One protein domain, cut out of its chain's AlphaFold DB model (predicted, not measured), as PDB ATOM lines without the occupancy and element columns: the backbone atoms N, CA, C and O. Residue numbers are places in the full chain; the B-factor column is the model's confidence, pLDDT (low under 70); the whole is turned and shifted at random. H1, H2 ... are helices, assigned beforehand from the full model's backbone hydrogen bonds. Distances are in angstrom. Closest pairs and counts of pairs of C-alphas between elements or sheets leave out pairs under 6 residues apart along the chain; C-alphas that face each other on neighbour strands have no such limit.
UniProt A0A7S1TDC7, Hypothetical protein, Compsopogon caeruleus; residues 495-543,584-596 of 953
ATOM      1  N   ILE A 495      24.395  16.006  28.685       89.00
ATOM      2  CA  ILE A 495      23.699  17.292  28.732       89.00
ATOM      3  C   ILE A 495      22.218  17.094  29.094       89.00
ATOM      4  O   ILE A 495      21.641  16.016  28.897       89.00
ATOM      5  N   VAL A 496      21.604  18.118  29.682       87.31
ATOM      6  CA  VAL A 496      20.157  18.183  29.928       87.31
ATOM      7  C   VAL A 496      19.559  19.133  28.897       87.31
ATOM      8  O   VAL A 496      20.199  20.104  28.506       87.31
ATOM      9  N   TYR A 497      18.338  18.858  28.448       86.25
ATOM     10  CA  TYR A 497      17.601  19.731  27.539       86.25
ATOM     11  C   TYR A 497      16.327  20.220  28.224       86.25
ATOM     12  O   TYR A 497      15.677  19.459  28.941       86.25
ATOM     13  N   ASN A 498      15.980  21.478  27.983       84.69
ATOM     14  CA  ASN A 498      14.701  22.061  28.365       84.69
ATOM     15  C   ASN A 498      13.584  21.599  27.403       84.69
ATOM     16  O   ASN A 498      13.843  20.971  26.372       84.69
ATOM     17  N   LEU A 499      12.325  21.911  27.729       75.69
ATOM     18  CA  LEU A 499      11.150  21.500  26.939       75.69
ATOM     19  C   LEU A 499      11.107  22.111  25.524       75.69
ATOM     20  O   LEU A 499      10.541  21.516  24.612       75.69
ATOM     21  N   ASP A 500      11.745  23.265  25.330       78.31
ATOM     22  CA  ASP A 500      11.952  23.942  24.042       78.31
ATOM     23  C   ASP A 500      13.129  23.362  23.223       78.31
ATOM     24  O   ASP A 500      13.432  23.853  22.138       78.31
ATOM     25  N   ARG A 501      13.783  22.307  23.732       73.19
ATOM     26  CA  ARG A 501      15.031  21.700  23.227       73.19
ATOM     27  C   ARG A 501      16.286  22.577  23.349       73.19
ATOM     28  O   ARG A 501      17.335  22.167  22.853       73.19
ATOM     29  N   SER A 502      16.237  23.714  24.051       82.56
ATOM     30  CA  SER A 502      17.456  24.438  24.436       82.56
ATOM     31  C   SER A 502      18.302  23.598  25.402       82.56
ATOM     32  O   SER A 502      17.791  22.746  26.140       82.56
ATOM     33  N   ARG A 503      19.622  23.793  25.378       87.38
ATOM     34  CA  ARG A 503      20.559  23.073  26.248       87.38
ATOM     35  C   ARG A 503      20.554  23.707  27.632       87.38
ATOM     36  O   ARG A 503      20.791  24.901  27.786       87.38
ATOM     37  N   ASN A 504      20.298  22.898  28.653       88.69
ATOM     38  CA  ASN A 504      20.341  23.339  30.035       88.69
ATOM     39  C   ASN A 504      21.722  23.042  30.631       88.69
ATOM     40  O   ASN A 504      22.029  21.913  31.022       88.69
ATOM     41  N   TRP A 505      22.543  24.087  30.698       89.12
ATOM     42  CA  TRP A 505      23.895  24.035  31.247       89.12
ATOM     43  C   TRP A 505      23.945  24.040  32.776       89.12
ATOM     44  O   TRP A 505      24.942  23.591  33.341       89.12
ATOM     45  N   GLN A 506      22.888  24.486  33.465       87.12
ATOM     46  CA  GLN A 506      22.893  24.671  34.919       87.12
ATOM     47  C   GLN A 506      23.333  23.405  35.694       87.12
ATOM     48  O   GLN A 506      24.240  23.531  36.516       87.12
ATOM     49  N   PRO A 507      22.849  22.178  35.398       86.31
ATOM     50  CA  PRO A 507      23.302  20.966  36.089       86.31
ATOM     51  C   PRO A 507      24.796  20.646  35.927       86.31
ATOM     52  O   PRO A 507      25.374  20.001  36.802       86.31
ATOM     53  N   ILE A 508      25.420  21.067  34.820       87.88
ATOM     54  CA  ILE A 508      26.862  20.909  34.563       87.88
ATOM     55  C   ILE A 508      27.631  21.998  35.320       87.88
ATOM     56  O   ILE A 508      28.573  21.698  36.050       87.88
ATOM     57  N   VAL A 509      27.178  23.250  35.218       89.06
ATOM     58  CA  VAL A 509      27.770  24.418  35.889       89.06
ATOM     59  C   VAL A 509      27.757  24.256  37.417       89.06
ATOM     60  O   VAL A 509      28.779  24.472  38.065       89.06
ATOM     61  N   GLU A 510      26.656  23.781  38.003       87.06
ATOM     62  CA  GLU A 510      26.536  23.488  39.443       87.06
ATOM     63  C   GLU A 510      27.578  22.469  39.939       87.06
ATOM     64  O   GLU A 510      28.151  22.658  41.019       87.06
ATOM     65  N   ARG A 511      27.831  21.423  39.135       85.19
ATOM     66  CA  ARG A 511      28.755  20.309  39.426       85.19
ATOM     67  C   ARG A 511      30.224  20.636  39.134       85.19
ATOM     68  O   ARG A 511      31.095  20.020  39.740       85.19
ATOM     69  N   SER A 512      30.492  21.580  38.233       86.88
ATOM     70  CA  SER A 512      31.844  22.042  37.889       86.88
ATOM     71  C   SER A 512      32.553  22.742  39.054       86.88
ATOM     72  O   SER A 512      31.907  23.230  39.982       86.88
ATOM     73  N   GLN A 513      33.876  22.859  38.984       82.75
ATOM     74  CA  GLN A 513      34.673  23.749  39.832       82.75
ATOM     75  C   GLN A 513      35.104  25.011  39.074       82.75
ATOM     76  O   GLN A 513      35.160  26.084  39.675       82.75
ATOM     77  N   HIS A 514      35.343  24.916  37.761       80.56
ATOM     78  CA  HIS A 514      35.944  25.985  36.955       80.56
ATOM     79  C   HIS A 514      34.968  26.648  35.968       80.56
ATOM     80  O   HIS A 514      35.205  27.776  35.536       80.56
ATOM     81  N   LEU A 515      33.834  26.013  35.646       83.56
ATOM     82  CA  LEU A 515      32.862  26.541  34.672       83.56
ATOM     83  C   LEU A 515      31.835  27.527  35.272       83.56
ATOM     84  O   LEU A 515      31.074  28.139  34.525       83.56
ATOM     85  N   LYS A 516      31.825  27.731  36.600       81.12
ATOM     86  CA  LYS A 516      30.812  28.535  37.330       81.12
ATOM     87  C   LYS A 516      30.683  30.003  36.914       81.12
ATOM     88  O   LYS A 516      29.680  30.630  37.239       81.12
ATOM     89  N   SER A 517      31.684  30.553  36.234       78.69
ATOM     90  CA  SER A 517      31.742  31.951  35.787       78.69
ATOM     91  C   SER A 517      31.695  32.119  34.262       78.69
ATOM     92  O   SER A 517      31.904  33.228  33.770       78.69
ATOM     93  N   LYS A 518      31.455  31.043  33.501       83.12
ATOM     94  CA  LYS A 518      31.421  31.083  32.031       83.12
ATOM     95  C   LYS A 518      30.012  31.432  31.531       83.12
ATOM     96  O   LYS A 518      29.041  30.917  32.087       83.12
ATOM     97  N   PRO A 519      29.879  32.279  30.494       84.06
ATOM     98  CA  PRO A 519      28.591  32.513  29.855       84.06
ATOM     99  C   PRO A 519      28.150  31.255  29.088       84.06
ATOM    100  O   PRO A 519      28.980  30.439  28.679       84.06
ATOM    101  N   VAL A 520      26.839  31.091  28.903       84.12
ATOM    102  CA  VAL A 520      26.242  29.905  28.261       84.12
ATOM    103  C   VAL A 520      26.759  29.737  26.832       84.12
ATOM    104  O   VAL A 520      27.121  28.640  26.420       84.12
ATOM    105  N   GLU A 521      26.924  30.851  26.129       83.69
ATOM    106  CA  GLU A 521      27.433  30.953  24.768       83.69
ATOM    107  C   GLU A 521      28.857  30.378  24.629       83.69
ATOM    108  O   GLU A 521      29.176  29.756  23.617       83.69
ATOM    109  N   SER A 522      29.708  30.513  25.658       83.56
ATOM    110  CA  SER A 522      31.037  29.876  25.686       83.56
ATOM    111  C   SER A 522      30.946  28.354  25.806       83.56
ATOM    112  O   SER A 522      31.758  27.644  25.214       83.56
ATOM    113  N   LEU A 523      29.984  27.850  26.586       86.00
ATOM    114  CA  LEU A 523      29.782  26.415  26.803       86.00
ATOM    115  C   LEU A 523      29.170  25.753  25.564       86.00
ATOM    116  O   LEU A 523      29.614  24.675  25.175       86.00
ATOM    117  N   ASP A 524      28.221  26.423  24.908       86.31
ATOM    118  CA  ASP A 524      27.607  25.957  23.665       86.31
ATOM    119  C   ASP A 524      28.603  25.878  22.505       86.31
ATOM    120  O   ASP A 524      28.683  24.839  21.848       86.31
ATOM    121  N   LEU A 525      29.423  26.915  22.303       83.50
ATOM    122  CA  LEU A 525      30.482  26.882  21.290       83.50
ATOM    123  C   LEU A 525      31.539  25.813  21.600       83.50
ATOM    124  O   LEU A 525      31.954  25.091  20.698       83.50
ATOM    125  N   ALA A 526      31.949  25.659  22.865       84.81
ATOM    126  CA  ALA A 526      32.894  24.610  23.255       84.81
ATOM    127  C   ALA A 526      32.317  23.195  23.065       84.81
ATOM    128  O   ALA A 526      33.044  22.276  22.695       84.81
ATOM    129  N   PHE A 527      31.017  23.009  23.298       88.94
ATOM    130  CA  PHE A 527      30.317  21.743  23.084       88.94
ATOM    131  C   PHE A 527      30.220  21.381  21.602       88.94
ATOM    132  O   PHE A 527      30.507  20.241  21.237       88.94
ATOM    133  N   GLU A 528      29.867  22.340  20.746       86.25
ATOM    134  CA  GLU A 528      29.797  22.138  19.296       86.25
ATOM    135  C   GLU A 528      31.184  21.894  18.689       86.25
ATOM    136  O   GLU A 528      31.357  20.887  17.999       86.25
ATOM    137  N   ASP A 529      32.190  22.709  19.042       82.56
ATOM    138  CA  ASP A 529      33.598  22.484  18.674       82.56
ATOM    139  C   ASP A 529      34.044  21.057  19.070       82.56
ATOM    140  O   ASP A 529      34.666  20.348  18.274       82.56
ATOM    141  N   MET A 530      33.718  20.598  20.289       85.75
ATOM    142  CA  MET A 530      34.115  19.269  20.773       85.75
ATOM    143  C   MET A 530      33.376  18.114  20.093       85.75
ATOM    144  O   MET A 530      34.017  17.110  19.774       85.75
ATOM    145  N   LEU A 531      32.065  18.218  19.852       87.00
ATOM    146  CA  LEU A 531      31.320  17.170  19.145       87.00
ATOM    147  C   LEU A 531      31.732  17.074  17.673       87.00
ATOM    148  O   LEU A 531      31.868  15.962  17.155       87.00
ATOM    149  N   GLU A 532      31.989  18.203  17.011       82.38
ATOM    150  CA  GLU A 532      32.508  18.202  15.643       82.38
ATOM    151  C   GLU A 532      33.914  17.583  15.596       82.38
ATOM    152  O   GLU A 532      34.177  16.708  14.771       82.38
ATOM    153  N   CYS A 533      34.805  17.957  16.521       78.50
ATOM    154  CA  CYS A 533      36.148  17.380  16.591       78.50
ATOM    155  C   CYS A 533      36.133  15.880  16.913       78.50
ATOM    156  O   CYS A 533      36.904  15.129  16.314       78.50
ATOM    157  N   ALA A 534      35.250  15.415  17.803       83.69
ATOM    158  CA  ALA A 534      35.061  13.991  18.063       83.69
ATOM    159  C   ALA A 534      34.566  13.248  16.808       83.69
ATOM    160  O   ALA A 534      35.135  12.221  16.442       83.69
ATOM    161  N   THR A 535      33.574  13.801  16.104       82.19
ATOM    162  CA  THR A 535      33.011  13.206  14.878       82.19
ATOM    163  C   THR A 535      34.075  13.097  13.783       82.19
ATOM    164  O   THR A 535      34.370  11.991  13.331       82.19
ATOM    165  N   ARG A 536      34.762  14.204  13.463       80.06
ATOM    166  CA  ARG A 536      35.874  14.234  12.495       80.06
ATOM    167  C   ARG A 536      37.012  13.275  12.871       80.06
ATOM    168  O   ARG A 536      37.638  12.698  11.987       80.06
ATOM    169  N   THR A 537      37.287  13.084  14.168       79.38
ATOM    170  CA  THR A 537      38.312  12.132  14.644       79.38
ATOM    171  C   THR A 537      37.922  10.686  14.332       79.38
ATOM    172  O   THR A 537      38.774   9.913  13.895       79.38
ATOM    173  N   ILE A 538      36.648  10.319  14.515       79.81
ATOM    174  CA  ILE A 538      36.147   8.979  14.175       79.81
ATOM    175  C   ILE A 538      36.154   8.784  12.657       79.81
ATOM    176  O   ILE A 538      36.732   7.808  12.183       79.81
ATOM    177  N   GLU A 539      35.601   9.731  11.895       77.31
ATOM    178  CA  GLU A 539      35.565   9.685  10.426       77.31
ATOM    179  C   GLU A 539      36.968   9.542   9.817       77.31
ATOM    180  O   GLU A 539      37.170   8.730   8.914       77.31
ATOM    181  N   ALA A 540      37.957  10.267  10.350       71.12
ATOM    182  CA  ALA A 540      39.351  10.155   9.930       71.12
ATOM    183  C   ALA A 540      39.959   8.775  10.236       71.12
ATOM    184  O   ALA A 540      40.746   8.281   9.432       71.12
ATOM    185  N   THR A 541      39.588   8.124  11.350       64.06
ATOM    186  CA  THR A 541      39.988   6.726  11.591       64.06
ATOM    187  C   THR A 541      39.258   5.741  10.674       64.06
ATOM    188  O   THR A 541      39.891   4.834  10.142       64.06
ATOM    189  N   SER A 542      37.966   5.948  10.399       56.41
ATOM    190  CA  SER A 542      37.177   5.069   9.525       56.41
ATOM    191  C   SER A 542      37.577   5.141   8.048       56.41
ATOM    192  O   SER A 542      37.395   4.165   7.335       56.41
ATOM    193  N   GLN A 543      38.152   6.248   7.566       46.84
ATOM    194  CA  GLN A 543      38.639   6.348   6.178       46.84
ATOM    195  C   GLN A 543      39.978   5.628   5.922       46.84
ATOM    196  O   GLN A 543      40.422   5.562   4.777       46.84
ATOM    197  N   PHE A 584      41.384  14.969  20.692       68.56
ATOM    198  CA  PHE A 584      40.743  13.719  21.082       68.56
ATOM    199  C   PHE A 584      41.552  12.509  20.594       68.56
ATOM    200  O   PHE A 584      42.091  12.493  19.490       68.56
ATOM    201  N   THR A 585      41.605  11.457  21.411       78.00
ATOM    202  CA  THR A 585      41.919  10.105  20.925       78.00
ATOM    203  C   THR A 585      40.633   9.456  20.413       78.00
ATOM    204  O   THR A 585      39.556   9.799  20.899       78.00
ATOM    205  N   SER A 586      40.720   8.493  19.488       73.44
ATOM    206  CA  SER A 586      39.527   7.814  18.941       73.44
ATOM    207  C   SER A 586      38.632   7.204  20.042       73.44
ATOM    208  O   SER A 586      37.424   7.425  20.037       73.44
ATOM    209  N   ASP A 587      39.217   6.589  21.085       76.06
ATOM    210  CA  ASP A 587      38.476   6.114  22.273       76.06
ATOM    211  C   ASP A 587      37.736   7.242  23.024       76.06
ATOM    212  O   ASP A 587      36.565   7.080  23.359       76.06
ATOM    213  N   ARG A 588      38.366   8.411  23.245       81.88
ATOM    214  CA  ARG A 588      37.703   9.564  23.892       81.88
ATOM    215  C   ARG A 588      36.598  10.143  23.010       81.88
ATOM    216  O   ARG A 588      35.518  10.417  23.519       81.88
ATOM    217  N   ALA A 589      36.844  10.280  21.706       82.62
ATOM    218  CA  ALA A 589      35.864  10.762  20.737       82.62
ATOM    219  C   ALA A 589      34.620   9.859  20.691       82.62
ATOM    220  O   ALA A 589      33.501  10.334  20.894       82.62
ATOM    221  N   TYR A 590      34.823   8.547  20.523       84.00
ATOM    222  CA  TYR A 590      33.755   7.548  20.545       84.00
ATOM    223  C   TYR A 590      32.984   7.598  21.865       84.00
ATOM    224  O   TYR A 590      31.762   7.690  21.870       84.00
ATOM    225  N   LYS A 591      33.691   7.609  22.998       87.44
ATOM    226  CA  LYS A 591      33.096   7.622  24.337       87.44
ATOM    227  C   LYS A 591      32.334   8.910  24.660       87.44
ATOM    228  O   LYS A 591      31.331   8.831  25.365       87.44
ATOM    229  N   LEU A 592      32.763  10.071  24.164       87.94
ATOM    230  CA  LEU A 592      32.027  11.331  24.313       87.94
ATOM    231  C   LEU A 592      30.689  11.262  23.566       87.94
ATOM    232  O   LEU A 592      29.639  11.468  24.175       87.94
ATOM    233  N   LEU A 593      30.719  10.889  22.283       89.56
ATOM    234  CA  LEU A 593      29.523  10.752  21.448       89.56
ATOM    235  C   LEU A 593      28.570   9.665  21.987       89.56
ATOM    236  O   LEU A 593      27.375   9.917  22.144       89.56
ATOM    237  N   GLU A 594      29.106   8.505  22.383       91.94
ATOM    238  CA  GLU A 594      28.368   7.396  23.010       91.94
ATOM    239  C   GLU A 594      27.618   7.840  24.270       91.94
ATOM    240  O   GLU A 594      26.493   7.404  24.502       91.94
ATOM    241  N   ARG A 595      28.216   8.722  25.084       91.56
ATOM    242  CA  ARG A 595      27.610   9.185  26.341       91.56
ATOM    243  C   ARG A 595      26.610  10.308  26.154       91.56
ATOM    244  O   ARG A 595      25.566  10.271  26.803       91.56
ATOM    245  N   VAL A 596      26.886  11.262  25.270       90.56
ATOM    246  CA  VAL A 596      25.932  12.330  24.948       90.56
ATOM    247  C   VAL A 596      24.643  11.728  24.375       90.56
ATOM    248  O   VAL A 596      23.563  12.053  24.870       90.56
TER     249      VAL A 596
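Overview. This is residues 495 to 543 and 584 to 596 of the 953 residues of the protein "Hypothetical protein" of Compsopogon caeruleus (UniProt A0A7S1TDC7). One long helix, H2, makes the length of the model, and the shorter H3 packs slantwise on its later part. The small helix H1 lies off the other end of H2, on the same side of it as H3 but touching neither, and before H1 the first residues fold back on themselves in a narrow loop. The printed part has 62 residues with three named helices, H1, H2 and H3 in that order, and no named strand; the class is all helix. It is loose, with a radius of gyration of the C-alphas of 13.3 A and spans of 38 by 27 by 18 A.

Arrangement. Near the first printed residue, residues 496 to 497 form a short antiparallel pairing with residues 503 to 504. H1, residues 506 to 511, touches no helix. It is apart from H2, residues 520 to 542, and from H3, residues 586 to 596. H2 touches H3 with residues 531 to 541 alone; the closest C-alphas, those of Ala 534 and Ala 589, are 4.3 A apart. The two run opposite ways at a steep tilt of 50 degrees. In H2 and H3 every O i to N i+4 pair is within hydrogen-bond range; in H1 1 of 2 is.

Along the chain. H1 begins with C-alpha 506 at (22.893, 24.671, 34.919) and is 8.6 A long from first to last C-alpha. H2 begins with C-alpha 520 at (26.242, 29.905, 28.261) and is 33.0 A long. H3, 15.5 A long, ends with C-alpha 596 at (25.932, 12.330, 24.948).

Size, cuts and confidence. The C-alphas farthest apart, those of Ser 517 and Gln 543, are 39.7 A apart. The link from H1 to H2 is short, with 8 residues. The link from H2 to H3 runs across the cut, where residues 544 to 583 are not printed; C-alphas 543 and 584 are 16.8 A apart. The mean pLDDT of the printed part is 82.2, and residues 541 to 543 and residue 584 are under 70.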